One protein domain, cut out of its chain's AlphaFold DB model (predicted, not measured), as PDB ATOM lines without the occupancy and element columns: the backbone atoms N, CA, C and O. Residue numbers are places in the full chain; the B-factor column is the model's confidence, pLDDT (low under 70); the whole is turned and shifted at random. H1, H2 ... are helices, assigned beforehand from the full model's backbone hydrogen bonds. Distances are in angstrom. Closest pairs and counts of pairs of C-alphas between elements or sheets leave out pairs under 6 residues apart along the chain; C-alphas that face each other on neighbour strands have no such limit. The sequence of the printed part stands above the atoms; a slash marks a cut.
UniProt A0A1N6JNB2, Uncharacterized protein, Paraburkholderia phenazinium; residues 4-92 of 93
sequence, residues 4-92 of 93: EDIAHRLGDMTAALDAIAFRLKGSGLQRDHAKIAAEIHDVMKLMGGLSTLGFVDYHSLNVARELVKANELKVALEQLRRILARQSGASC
ATOM      1  N   GLU A   4     163.649 209.572 192.549       73.19
ATOM      2  CA  GLU A   4     164.361 210.821 192.239       73.19
ATOM      3  C   GLU A   4     165.714 210.938 192.971       73.19
ATOM      4  O   GLU A   4     166.714 211.336 192.379       73.19
ATOM      5  N   ASP A   5     165.778 210.493 194.230       79.12
ATOM      6  CA  ASP A   5     166.999 210.484 195.058       79.12
ATOM      7  C   ASP A   5     168.039 209.493 194.501       79.12
ATOM      8  O   ASP A   5     169.244 209.743 194.455       79.12
ATOM      9  N   ILE A   6     167.527 208.373 193.989       73.88
ATOM     10  CA  ILE A   6     168.277 207.306 193.327       73.88
ATOM     11  C   ILE A   6     168.871 207.812 192.001       73.88
ATOM     12  O   ILE A   6     170.063 207.624 191.755       73.88
ATOM     13  N   ALA A   7     168.082 208.508 191.179       75.56
ATOM     14  CA  ALA A   7     168.536 209.084 189.912       75.56
ATOM     15  C   ALA A   7     169.573 210.204 190.104       75.56
ATOM     16  O   ALA A   7     170.574 210.241 189.385       75.56
ATOM     17  N   HIS A   8     169.382 211.075 191.098       80.00
ATOM     18  CA  HIS A   8     170.346 212.129 191.425       80.00
ATOM     19  C   HIS A   8     171.699 211.533 191.838       80.00
ATOM     20  O   HIS A   8     172.739 211.886 191.283       80.00
ATOM     21  N   ARG A   9     171.677 210.530 192.726       79.44
ATOM     22  CA  ARG A   9     172.884 209.809 193.160       79.44
ATOM     23  C   ARG A   9     173.590 209.081 192.016       79.44
ATOM     24  O   ARG A   9     174.818 209.064 191.980       79.44
ATOM     25  N   LEU A  10     172.848 208.497 191.072       77.81
ATOM     26  CA  LEU A  10     173.422 207.910 189.853       77.81
ATOM     27  C   LEU A  10     174.122 208.967 188.983       77.81
ATOM     28  O   LEU A  10     175.202 208.705 188.443       77.81
ATOM     29  N   GLY A  11     173.524 210.156 188.867       80.25
ATOM     30  CA  GLY A  11     174.112 211.305 188.178       80.25
ATOM     31  C   GLY A  11     175.444 211.724 188.798       80.25
ATOM     32  O   GLY A  11     176.455 211.783 188.094       80.25
ATOM     33  N   ASP A  12     175.473 211.897 190.119       83.81
ATOM     34  CA  ASP A  12     176.685 212.258 190.864       83.81
ATOM     35  C   ASP A  12     177.801 211.218 190.695       83.81
ATOM     36  O   ASP A  12     178.966 211.558 190.465       83.81
ATOM     37  N   MET A  13     177.455 209.927 190.759       81.31
ATOM     38  CA  MET A  13     178.418 208.836 190.581       81.31
ATOM     39  C   MET A  13     178.979 208.788 189.157       81.31
ATOM     40  O   MET A  13     180.173 208.547 188.974       81.31
ATOM     41  N   THR A  14     178.146 209.056 188.152       80.81
ATOM     42  CA  THR A  14     178.579 209.118 186.750       80.81
ATOM     43  C   THR A  14     179.549 210.283 186.535       80.81
ATOM     44  O   THR A  14     180.625 210.085 185.968       80.81
ATOM     45  N   ALA A  15     179.237 211.465 187.076       84.25
ATOM     46  CA  ALA A  15     180.117 212.632 187.018       84.25
ATOM     47  C   ALA A  15     181.465 212.383 187.725       84.25
ATOM     48  O   ALA A  15     182.522 212.768 187.217       84.25
ATOM     49  N   ALA A  16     181.453 211.689 188.865       83.38
ATOM     50  CA  ALA A  16     182.672 211.321 189.582       83.38
ATOM     51  C   ALA A  16     183.557 210.352 188.776       83.38
ATOM     52  O   ALA A  16     184.772 210.552 188.693       83.38
ATOM     53  N   LEU A  17     182.970 209.335 188.133       82.19
ATOM     54  CA  LEU A  17     183.710 208.425 187.249       82.19
ATOM     55  C   LEU A  17     184.310 209.157 186.048       82.19
ATOM     56  O   LEU A  17     185.456 208.890 185.684       82.19
ATOM     57  N   ASP A  18     183.573 210.100 185.459       81.88
ATOM     58  CA  ASP A  18     184.056 210.926 184.354       81.88
ATOM     59  C   ASP A  18     185.242 211.797 184.773       81.88
ATOM     60  O   ASP A  18     186.241 211.860 184.052       81.88
ATOM     61  N   ALA A  19     185.189 212.391 185.967       82.62
ATOM     62  CA  ALA A  19     186.290 213.169 186.523       82.62
ATOM     63  C   ALA A  19     187.543 212.312 186.781       82.62
ATOM     64  O   ALA A  19     188.661 212.751 186.499       82.62
ATOM     65  N   ILE A  20     187.397 211.082 187.287       80.56
ATOM     66  CA  ILE A  20     188.531 210.157 187.472       80.56
ATOM     67  C   ILE A  20     189.091 209.722 186.108       80.56
ATOM     68  O   ILE A  20     190.298 209.786 185.887       80.56
ATOM     69  N   ALA A  21     188.232 209.354 185.155       77.81
ATOM     70  CA  ALA A  21     188.653 208.951 183.814       77.81
ATOM     71  C   ALA A  21     189.362 210.086 183.052       77.81
ATOM     72  O   ALA A  21     190.348 209.847 182.350       77.81
ATOM     73  N   PHE A  22     188.885 211.326 183.199       78.75
ATOM     74  CA  PHE A  22     189.514 212.509 182.617       78.75
ATOM     75  C   PHE A  22     190.907 212.748 183.207       78.75
ATOM     76  O   PHE A  22     191.866 212.938 182.454       78.75
ATOM     77  N   ARG A  23     191.038 212.664 184.539       75.94
ATOM     78  CA  ARG A  23     192.327 212.786 185.237       75.94
ATOM     79  C   ARG A  23     193.323 211.729 184.757       75.94
ATOM     80  O   ARG A  23     194.402 212.108 184.309       75.94
ATOM     81  N   LEU A  24     192.905 210.465 184.670       71.88
ATOM     82  CA  LEU A  24     193.709 209.353 184.143       71.88
ATOM     83  C   LEU A  24     194.147 209.514 182.681       71.88
ATOM     84  O   LEU A  24     195.172 208.966 182.274       71.88
ATOM     85  N   LYS A  25     193.349 210.202 181.855       69.56
ATOM     86  CA  LYS A  25     193.679 210.464 180.445       69.56
ATOM     87  C   LYS A  25     194.688 211.608 180.304       69.56
ATOM     88  O   LYS A  25     195.508 211.567 179.391       69.56
ATOM     89  N   GLY A  26     194.625 212.607 181.187       61.41
ATOM     90  CA  GLY A  26     195.530 213.761 181.201       61.41
ATOM     91  C   GLY A  26     196.844 213.517 181.950       61.41
ATOM     92  O   GLY A  26     197.867 214.112 181.618       61.41
ATOM     93  N   SER A  27     196.852 212.625 182.939       54.44
ATOM     94  CA  SER A  27     198.066 212.226 183.641       54.44
ATOM     95  C   SER A  27     198.826 211.190 182.818       54.44
ATOM     96  O   SER A  27     198.369 210.060 182.652       54.44
ATOM     97  N   GLY A  28     200.023 211.533 182.344       54.31
ATOM     98  CA  GLY A  28     201.013 210.522 181.987       54.31
ATOM     99  C   GLY A  28     201.268 209.646 183.217       54.31
ATOM    100  O   GLY A  28     202.007 210.049 184.110       54.31
ATOM    101  N   LEU A  29     200.619 208.479 183.271       53.81
ATOM    102  CA  LEU A  29     200.519 207.531 184.396       53.81
ATOM    103  C   LEU A  29     201.857 206.951 184.905       53.81
ATOM    104  O   LEU A  29     201.873 205.973 185.640       53.81
ATOM    105  N   GLN A  30     202.995 207.529 184.527       55.19
ATOM    106  CA  GLN A  30     204.313 206.942 184.742       55.19
ATOM    107  C   GLN A  30     205.066 207.457 185.979       55.19
ATOM    108  O   GLN A  30     206.166 206.972 186.217       55.19
ATOM    109  N   ARG A  31     204.567 208.440 186.754       53.59
ATOM    110  CA  ARG A  31     205.422 209.070 187.791       53.59
ATOM    111  C   ARG A  31     204.843 209.331 189.176       53.59
ATOM    112  O   ARG A  31     205.630 209.657 190.056       53.59
ATOM    113  N   ASP A  32     203.544 209.180 189.416       67.25
ATOM    114  CA  ASP A  32     202.962 209.665 190.674       67.25
ATOM    115  C   ASP A  32     202.087 208.605 191.357       67.25
ATOM    116  O   ASP A  32     200.864 208.571 191.213       67.25
ATOM    117  N   HIS A  33     202.740 207.703 192.101       62.53
ATOM    118  CA  HIS A  33     202.074 206.659 192.888       62.53
ATOM    119  C   HIS A  33     201.040 207.232 193.871       62.53
ATOM    120  O   HIS A  33     200.041 206.573 194.149       62.53
ATOM    121  N   ALA A  34     201.235 208.462 194.365       67.00
ATOM    122  CA  ALA A  34     200.292 209.112 195.271       67.00
ATOM    123  C   ALA A  34     198.984 209.500 194.562       67.00
ATOM    124  O   ALA A  34     197.903 209.298 195.116       67.00
ATOM    125  N   LYS A  35     199.058 209.992 193.317       70.19
ATOM    126  CA  LYS A  35     197.859 210.272 192.505       70.19
ATOM    127  C   LYS A  35     197.094 209.004 192.160       70.19
ATOM    128  O   LYS A  35     195.879 208.979 192.311       70.19
ATOM    129  N   ILE A  36     197.806 207.950 191.770       69.88
ATOM    130  CA  ILE A  36     197.195 206.651 191.477       69.88
ATOM    131  C   ILE A  36     196.493 206.103 192.729       69.88
ATOM    132  O   ILE A  36     195.342 205.691 192.649       69.88
ATOM    133  N   ALA A  37     197.125 206.170 193.905       70.44
ATOM    134  CA  ALA A  37     196.515 205.730 195.162       70.44
ATOM    135  C   ALA A  37     195.253 206.536 195.537       70.44
ATOM    136  O   ALA A  37     194.276 205.960 196.020       70.44
ATOM    137  N   ALA A  38     195.247 207.850 195.290       77.00
ATOM    138  CA  ALA A  38     194.071 208.691 195.509       77.00
ATOM    139  C   ALA A  38     192.917 208.318 194.561       77.00
ATOM    140  O   ALA A  38     191.779 208.171 195.003       77.00
ATOM    141  N   GLU A  39     193.209 208.086 193.281       76.12
ATOM    142  CA  GLU A  39     192.211 207.653 192.298       76.12
ATOM    143  C   GLU A  39     191.669 206.250 192.612       76.12
ATOM    144  O   GLU A  39     190.464 206.022 192.540       76.12
ATOM    145  N   ILE A  40     192.534 205.328 193.048       77.25
ATOM    146  CA  ILE A  40     192.164 203.996 193.545       77.25
ATOM    147  C   ILE A  40     191.161 204.107 194.699       77.25
ATOM    148  O   ILE A  40     190.144 203.408 194.730       77.25
ATOM    149  N   HIS A  41     191.436 204.993 195.654       82.06
ATOM    150  CA  HIS A  41     190.583 205.209 196.814       82.06
ATOM    151  C   HIS A  41     189.224 205.827 196.434       82.06
ATOM    152  O   HIS A  41     188.190 205.384 196.942       82.06
ATOM    153  N   ASP A  42     189.201 206.782 195.500       83.00
ATOM    154  CA  ASP A  42     187.962 207.364 194.969       83.00
ATOM    155  C   ASP A  42     187.095 206.301 194.270       83.00
ATOM    156  O   ASP A  42     185.890 206.208 194.526       83.00
ATOM    157  N   VAL A  43     187.704 205.432 193.453       81.81
ATOM    158  CA  VAL A  43     187.004 204.314 192.795       81.81
ATOM    159  C   VAL A  43     186.447 203.323 193.821       81.81
ATOM    160  O   VAL A  43     185.293 202.901 193.706       81.81
ATOM    161  N   MET A  44     187.211 202.986 194.863       81.94
ATOM    162  CA  MET A  44     186.734 202.101 195.933       81.94
ATOM    163  C   MET A  44     185.550 202.689 196.712       81.94
ATOM    164  O   MET A  44     184.625 201.951 197.063       81.94
ATOM    165  N   LYS A  45     185.539 204.006 196.957       84.81
ATOM    166  CA  LYS A  45     184.389 204.690 197.566       84.81
ATOM    167  C   LYS A  45     183.154 204.629 196.672       84.81
ATOM    168  O   LYS A  45     182.072 204.314 197.167       84.81
ATOM    169  N   LEU A  46     183.318 204.869 195.371       80.75
ATOM    170  CA  LEU A  46     182.226 204.772 194.398       80.75
ATOM    171  C   LEU A  46     181.637 203.360 194.355       80.75
ATOM    172  O   LEU A  46     180.424 203.196 194.448       80.75
ATOM    173  N   MET A  47     182.488 202.336 194.322       79.94
ATOM    174  CA  MET A  47     182.077 200.934 194.427       79.94
ATOM    175  C   MET A  47     181.265 200.649 195.702       79.94
ATOM    176  O   MET A  47     180.208 200.025 195.639       79.94
ATOM    177  N   GLY A  48     181.719 201.126 196.866       81.44
ATOM    178  CA  GLY A  48     180.982 200.961 198.125       81.44
ATOM    179  C   GLY A  48     179.605 201.636 198.102       81.44
ATOM    180  O   GLY A  48     178.616 201.052 198.556       81.44
ATOM    181  N   GLY A  49     179.520 202.830 197.509       81.25
ATOM    182  CA  GLY A  49     178.259 203.544 197.304       81.25
ATOM    183  C   GLY A  49     177.291 202.779 196.398       81.25
ATOM    184  O   GLY A  49     176.135 202.587 196.765       81.25
ATOM    185  N   LEU A  50     177.777 202.269 195.265       77.94
ATOM    186  CA  LEU A  50     176.985 201.471 194.324       77.94
ATOM    187  C   LEU A  50     176.449 200.180 194.960       77.94
ATOM    188  O   LEU A  50     175.292 199.825 194.737       77.94
ATOM    189  N   SER A  51     177.260 199.513 195.791       81.81
ATOM    190  CA  SER A  51     176.844 198.330 196.561       81.81
ATOM    191  C   SER A  51     175.707 198.642 197.520       81.81
ATOM    192  O   SER A  51     174.712 197.926 197.564       81.81
ATOM    193  N   THR A  52     175.852 199.736 198.268       80.94
ATOM    194  CA  THR A  52     174.873 200.171 199.273       80.94
ATOM    195  C   THR A  52     173.540 200.545 198.627       80.94
ATOM    196  O   THR A  52     172.484 200.377 199.229       80.94
ATOM    197  N   LEU A  53     173.588 201.035 197.387       75.12
ATOM    198  CA  LEU A  53     172.418 201.396 196.596       75.12
ATOM    199  C   LEU A  53     171.764 200.211 195.867       75.12
ATOM    200  O   LEU A  53     170.703 200.388 195.279       75.12
ATOM    201  N   GLY A  54     172.366 199.017 195.892       74.88
ATOM    202  CA  GLY A  54     171.812 197.824 195.243       74.88
ATOM    203  C   GLY A  54     171.904 197.821 193.711       74.88
ATOM    204  O   GLY A  54     171.323 196.957 193.065       74.88
ATOM    205  N   PHE A  55     172.654 198.750 193.113       73.06
ATOM    206  CA  PHE A  55     172.815 198.853 191.654       73.06
ATOM    207  C   PHE A  55     173.736 197.793 191.049       73.06
ATOM    208  O   PHE A  55     173.814 197.618 189.831       73.06
ATOM    209  N   VAL A  56     174.470 197.105 191.908       72.88
ATOM    210  CA  VAL A  56     175.499 196.141 191.555       72.88
ATOM    211  C   VAL A  56     175.413 194.970 192.485       72.88
ATOM    212  O   VAL A  56     175.351 195.120 193.707       72.88
ATOM    213  N   ASP A  57     175.489 193.796 191.888       76.38
ATOM    214  CA  ASP A  57     175.743 192.587 192.626       76.38
ATOM    215  C   ASP A  57     177.182 192.584 193.172       76.38
ATOM    216  O   ASP A  57     178.103 193.238 192.663       76.38
ATOM    217  N   TYR A  58     177.374 191.809 194.235       75.31
ATOM    218  CA  TYR A  58     178.663 191.666 194.899       75.31
ATOM    219  C   TYR A  58     179.763 191.152 193.955       75.31
ATOM    220  O   TYR A  58     180.927 191.515 194.121       75.31
ATOM    221  N   HIS A  59     179.420 190.342 192.948       78.38
ATOM    222  CA  HIS A  59     180.390 189.765 192.025       78.38
ATOM    223  C   HIS A  59     180.970 190.831 191.082       78.38
ATOM    224  O   HIS A  59     182.192 190.961 191.001       78.38
ATOM    225  N   SER A  60     180.132 191.666 190.465       75.69
ATOM    226  CA  SER A  60     180.564 192.791 189.616       75.69
ATOM    227  C   SER A  60     181.441 193.796 190.376       75.69
ATOM    228  O   SER A  60     182.454 194.275 189.862       75.69
ATOM    229  N   LEU A  61     181.098 194.078 191.637       77.00
ATOM    230  CA  LEU A  61     181.913 194.913 192.524       77.00
ATOM    231  C   LEU A  61     183.248 194.282 192.889       77.00
ATOM    232  O   LEU A  61     184.259 194.980 192.971       77.00
ATOM    233  N   ASN A  62     183.251 192.975 193.138       80.25
ATOM    234  CA  ASN A  62     184.465 192.250 193.466       80.25
ATOM    235  C   ASN A  62     185.435 192.250 192.281       80.25
ATOM    236  O   ASN A  62     186.618 192.499 192.479       80.25
ATOM    237  N   VAL A  63     184.943 192.078 191.049       80.25
ATOM    238  CA  VAL A  63     185.774 192.194 189.838       80.25
ATOM    239  C   VAL A  63     186.374 193.597 189.718       80.25
ATOM    240  O   VAL A  63     187.591 193.724 189.593       80.25
ATOM    241  N   ALA A  64     185.567 194.656 189.846       77.50
ATOM    242  CA  ALA A  64     186.073 196.032 189.812       77.50
ATOM    243  C   ALA A  64     187.118 196.295 190.917       77.50
ATOM    244  O   ALA A  64     188.130 196.952 190.671       77.50
ATOM    245  N   ARG A  65     186.921 195.731 192.116       79.94
ATOM    246  CA  ARG A  65     187.876 195.815 193.232       79.94
ATOM    247  C   ARG A  65     189.211 195.152 192.913       79.94
ATOM    248  O   ARG A  65     190.252 195.731 193.218       79.94
ATOM    249  N   GLU A  66     189.193 193.954 192.340       80.25
ATOM    250  CA  GLU A  66     190.419 193.234 191.989       80.25
ATOM    251  C   GLU A  66     191.197 193.953 190.881       80.25
ATOM    252  O   GLU A  66     192.411 194.099 190.993       80.25
ATOM    253  N   LEU A  67     190.507 194.522 189.888       79.31
ATOM    254  CA  LEU A  67     191.134 195.353 188.852       79.31
ATOM    255  C   LEU A  67     191.823 196.588 189.447       79.31
ATOM    256  O   LEU A  67     192.941 196.926 189.074       79.31
ATOM    257  N   VAL A  68     191.195 197.244 190.425       79.19
ATOM    258  CA  VAL A  68     191.795 198.379 191.143       79.19
ATOM    259  C   VAL A  68     193.046 197.956 191.922       79.19
ATOM    260  O   VAL A  68     194.060 198.651 191.859       79.19
ATOM    261  N   LYS A  69     193.014 196.809 192.617       76.94
ATOM    262  CA  LYS A  69     194.190 196.253 193.315       76.94
ATOM    263  C   LYS A  69     195.324 195.897 192.354       76.94
ATOM    264  O   LYS A  69     196.486 196.097 192.694       76.94
ATOM    265  N   ALA A  70     194.987 195.407 191.162       75.12
ATOM    266  CA  ALA A  70     195.927 195.111 190.086       75.12
ATOM    267  C   ALA A  70     196.443 196.368 189.356       75.12
ATOM    268  O   ALA A  70     197.198 196.254 188.395       75.12
ATOM    269  N   ASN A  71     196.069 197.570 189.817       73.31
ATOM    270  CA  ASN A  71     196.401 198.855 189.200       73.31
ATOM    271  C   ASN A  71     195.801 199.056 187.789       73.31
ATOM    272  O   ASN A  71     196.242 199.909 187.019       73.31
ATOM    273  N   GLU A  72     194.747 198.312 187.451       79.00
ATOM    274  CA  GLU A  72     194.003 198.389 186.190       79.00
ATOM    275  C   GLU A  72     192.806 199.357 186.289       79.00
ATOM    276  O   GLU A  72     191.685 199.053 185.872       79.00
ATOM    277  N   LEU A  73     193.027 200.563 186.836       76.62
ATOM    278  CA  LEU A  73     191.958 201.542 187.121       76.62
ATOM    279  C   LEU A  73     191.076 201.848 185.912       76.62
ATOM    280  O   LEU A  73     189.867 202.004 186.060       76.62
ATOM    281  N   LYS A  74     191.663 201.949 184.714       75.69
ATOM    282  CA  LYS A  74     190.898 202.237 183.492       75.69
ATOM    283  C   LYS A  74     189.836 201.170 183.234       75.69
ATOM    284  O   LYS A  74     188.692 201.517 182.955       75.69
ATOM    285  N   VAL A  75     190.199 199.899 183.388       81.69
ATOM    286  CA  VAL A  75     189.284 198.771 183.182       81.69
ATOM    287  C   VAL A  75     188.192 198.783 184.251       81.69
ATOM    288  O   VAL A  75     187.012 198.652 183.925       81.69
ATOM    289  N   ALA A  76     188.564 199.023 185.513       82.38
ATOM    290  CA  ALA A  76     187.607 199.131 186.613       82.38
ATOM    291  C   ALA A  76     186.583 200.259 186.382       82.38
ATOM    292  O   ALA A  76     185.379 200.046 186.525       82.38
ATOM    293  N   LEU A  77     187.032 201.443 185.951       81.44
ATOM    294  CA  LEU A  77     186.161 202.583 185.644       81.44
ATOM    295  C   LEU A  77     185.200 202.298 184.486       81.44
ATOM    296  O   LEU A  77     184.025 202.657 184.556       81.44
ATOM    297  N   GLU A  78     185.670 201.644 183.424       82.50
ATOM    298  CA  GLU A  78     184.816 201.260 182.296       82.50
ATOM    299  C   GLU A  78     183.766 200.215 182.679       82.50
ATOM    300  O   GLU A  78     182.653 200.231 182.146       82.50
ATOM    301  N   GLN A  79     184.089 199.298 183.593       80.56
ATOM    302  CA  GLN A  79     183.108 198.359 184.133       80.56
ATOM    303  C   GLN A  79     182.055 199.084 184.976       80.56
ATOM    304  O   GLN A  79     180.860 198.882 184.754       80.56
ATOM    305  N   LEU A  80     182.477 199.987 185.865       80.56
ATOM    306  CA  LEU A  80     181.572 200.797 186.686       80.56
ATOM    307  C   LEU A  80     180.640 201.675 185.843       80.56
ATOM    308  O   LEU A  80     179.441 201.728 186.110       80.56
ATOM    309  N   ARG A  81     181.152 202.295 184.773       80.88
ATOM    310  CA  ARG A  81     180.321 203.040 183.813       80.88
ATOM    311  C   ARG A  81     179.279 202.152 183.133       80.88
ATOM    312  O   ARG A  81     178.126 202.552 183.020       80.88
ATOM    313  N   ARG A  82     179.657 200.948 182.689       82.00
ATOM    314  CA  ARG A  82     178.726 200.008 182.034       82.00
ATOM    315  C   ARG A  82     177.610 199.555 182.968       82.00
ATOM    316  O   ARG A  82     176.462 199.450 182.549       82.00
ATOM    317  N   ILE A  83     177.958 199.297 184.218       78.75
ATOM    318  CA  ILE A  83     177.024 198.955 185.285       78.75
ATOM    319  C   ILE A  83     176.010 200.083 185.494       78.75
ATOM    320  O   ILE A  83     174.806 199.844 185.444       78.75
ATOM    321  N   LEU A  84     176.501 201.309 185.684       76.56
ATOM    322  CA  LEU A  84     175.658 202.483 185.885       76.56
ATOM    323  C   LEU A  84     174.731 202.707 184.694       76.56
ATOM    324  O   LEU A  84     173.528 202.828 184.877       76.56
ATOM    325  N   ALA A  85     175.262 202.659 183.471       76.94
ATOM    326  CA  ALA A  85     174.467 202.819 182.256       76.94
ATOM    327  C   ALA A  85     173.342 201.776 182.139       76.94
ATOM    328  O   ALA A  85     172.236 202.113 181.717       76.94
ATOM    329  N   ARG A  86     173.589 200.521 182.547       75.12
ATOM    330  CA  ARG A  86     172.556 199.473 182.574       75.12
ATOM    331  C   ARG A  86     171.451 199.779 183.583       75.12
ATOM    332  O   ARG A  86     170.289 199.591 183.252       75.12
ATOM    333  N   GLN A  87     171.794 200.261 184.774       69.12
ATOM    334  CA  GLN A  87     170.815 200.558 185.825       69.12
ATOM    335  C   GLN A  87     170.014 201.835 185.540       69.12
ATOM    336  O   GLN A  87     168.797 201.861 185.727       69.12
ATOM    337  N   SER A  88     170.673 202.864 185.002       65.88
ATOM    338  CA  SER A  88     170.020 204.093 184.542       65.88
ATOM    339  C   SER A  88     169.084 203.838 183.355       65.88
ATOM    340  O   SER A  88     168.056 204.493 183.244       65.88
ATOM    341  N   GLY A  89     169.410 202.876 182.481       57.66
ATOM    342  CA  GLY A  89     168.556 202.471 181.358       57.66
ATOM    343  C   GLY A  89     167.432 201.498 181.731       57.66
ATOM    344  O   GLY A  89     166.377 201.522 181.104       57.66
ATOM    345  N   ALA A  90     167.625 200.663 182.758       51.31
ATOM    346  CA  ALA A  90     166.613 199.719 183.242       51.31
ATOM    347  C   ALA A  90     165.472 200.388 184.029       51.31
ATOM    348  O   ALA A  90     164.428 199.777 184.205       51.31
ATOM    349  N   SER A  91     165.639 201.643 184.465       44.12
ATOM    350  CA  SER A  91     164.591 202.407 185.164       44.12
ATOM    351  C   SER A  91     163.570 203.083 184.227       44.12
ATOM    352  O   SER A  91     162.739 203.851 184.702       44.12
ATOM    353  N   CYS A  92     163.619 202.823 182.912       40.69
ATOM    354  CA  CYS A  92     162.732 203.430 181.906       40.69
ATOM    355  C   CYS A  92     161.657 202.482 181.325       40.69
ATOM    356  O   CYS A  92     161.072 202.817 180.295       40.69
TER     357      CYS A  92
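What this domain is: This is residues 4 to 92 of the 93 residues of an uncharacterized protein of Paraburkholderia phenazinium (UniProt A0A1N6JNB2). What shape do these atoms make? Four helices stand in an up-and-down bundle, long and narrow, set like a diamond in cross-section: H1 and H3 are at the two far corners, H2 and H4 between them on either side. Residues 28 to 34, of which 33 and 34 belong to H2, stick out at one end, and H3 is the short helix. What is the make-up? The printed part has 89 residues with four named helices, H1, H2, H3 and H4 along the chain, and no named strand, in the class all helix. How spread out is it? It is compact, with a radius of gyration of the C-alphas of 12.9 A, and elongated, with spans of 43 by 24 by 16 A.

How they stand to each other: How does the first hairpin sit? H1, residues 4 to 26, and H2, residues 33 to 52, form a helical hairpin, opposite ways at a shallow tilt of 19 degrees. They only just touch, with 3 pairs of C-alphas within 8 A, through residues 13 to 20 of H1 and 39 to 46 of H2; the closest C-alphas are those of Ile 20 and Glu 39, 6.6 A apart. What follows? H3, residues 58 to 69, makes a hairpin with H2 at a shallow tilt of 5 degrees, closest at the C-alphas of Ile 40 and Val 68, 6.1 A apart. H3 and H1 are apart. Where does the last helix stand? H4, residues 73 to 90, forms a hairpin with H3, shallow at 25 degrees, closest at the C-alphas of Ala 64 and Ala 76, 4.7 A apart, through residues 63 to 68 of H3 and 73 to 80 of H4. H4 also touches H1, opposite ways at a shallow tilt of 26 degrees, with the C-alphas of Leu 17 and Leu 77 closest at 6.5 A; it only just touches H2, the same way, with 3 pairs of C-alphas within 8 A, those of Ile 40 and Leu 73 closest at 6.9 A. Are the backbones in order? In H1, H2, H3 and H4 every O i to N i+4 pair is within hydrogen-bond range.

Where its parts are: Where does the first helix lie? H1 begins at C-alpha 4, (164.361, 210.821, 192.239), and measures 33.2 A from first to last C-alpha. And the others? H2 measures 28.7 A from C-alpha 33, (202.074, 206.659, 192.888), to C-alpha 52; H3 measures 16.3 A. H4 measures 25.7 A and ends at C-alpha 90, (166.613, 199.719, 183.242).

The domain as a whole: How large is it? The two C-alphas farthest apart, those of Arg 31 and Cys 92, are 43.5 A apart. How are the parts linked? The printed part has no cut; the links H2 to H3 and H3 to H4 are tight, and H1 to H2 is short. Where is confidence low? The mean pLDDT of the printed part is 74.9, and residues 25 to 34, residue 36 and residues 87 to 92 are under 70.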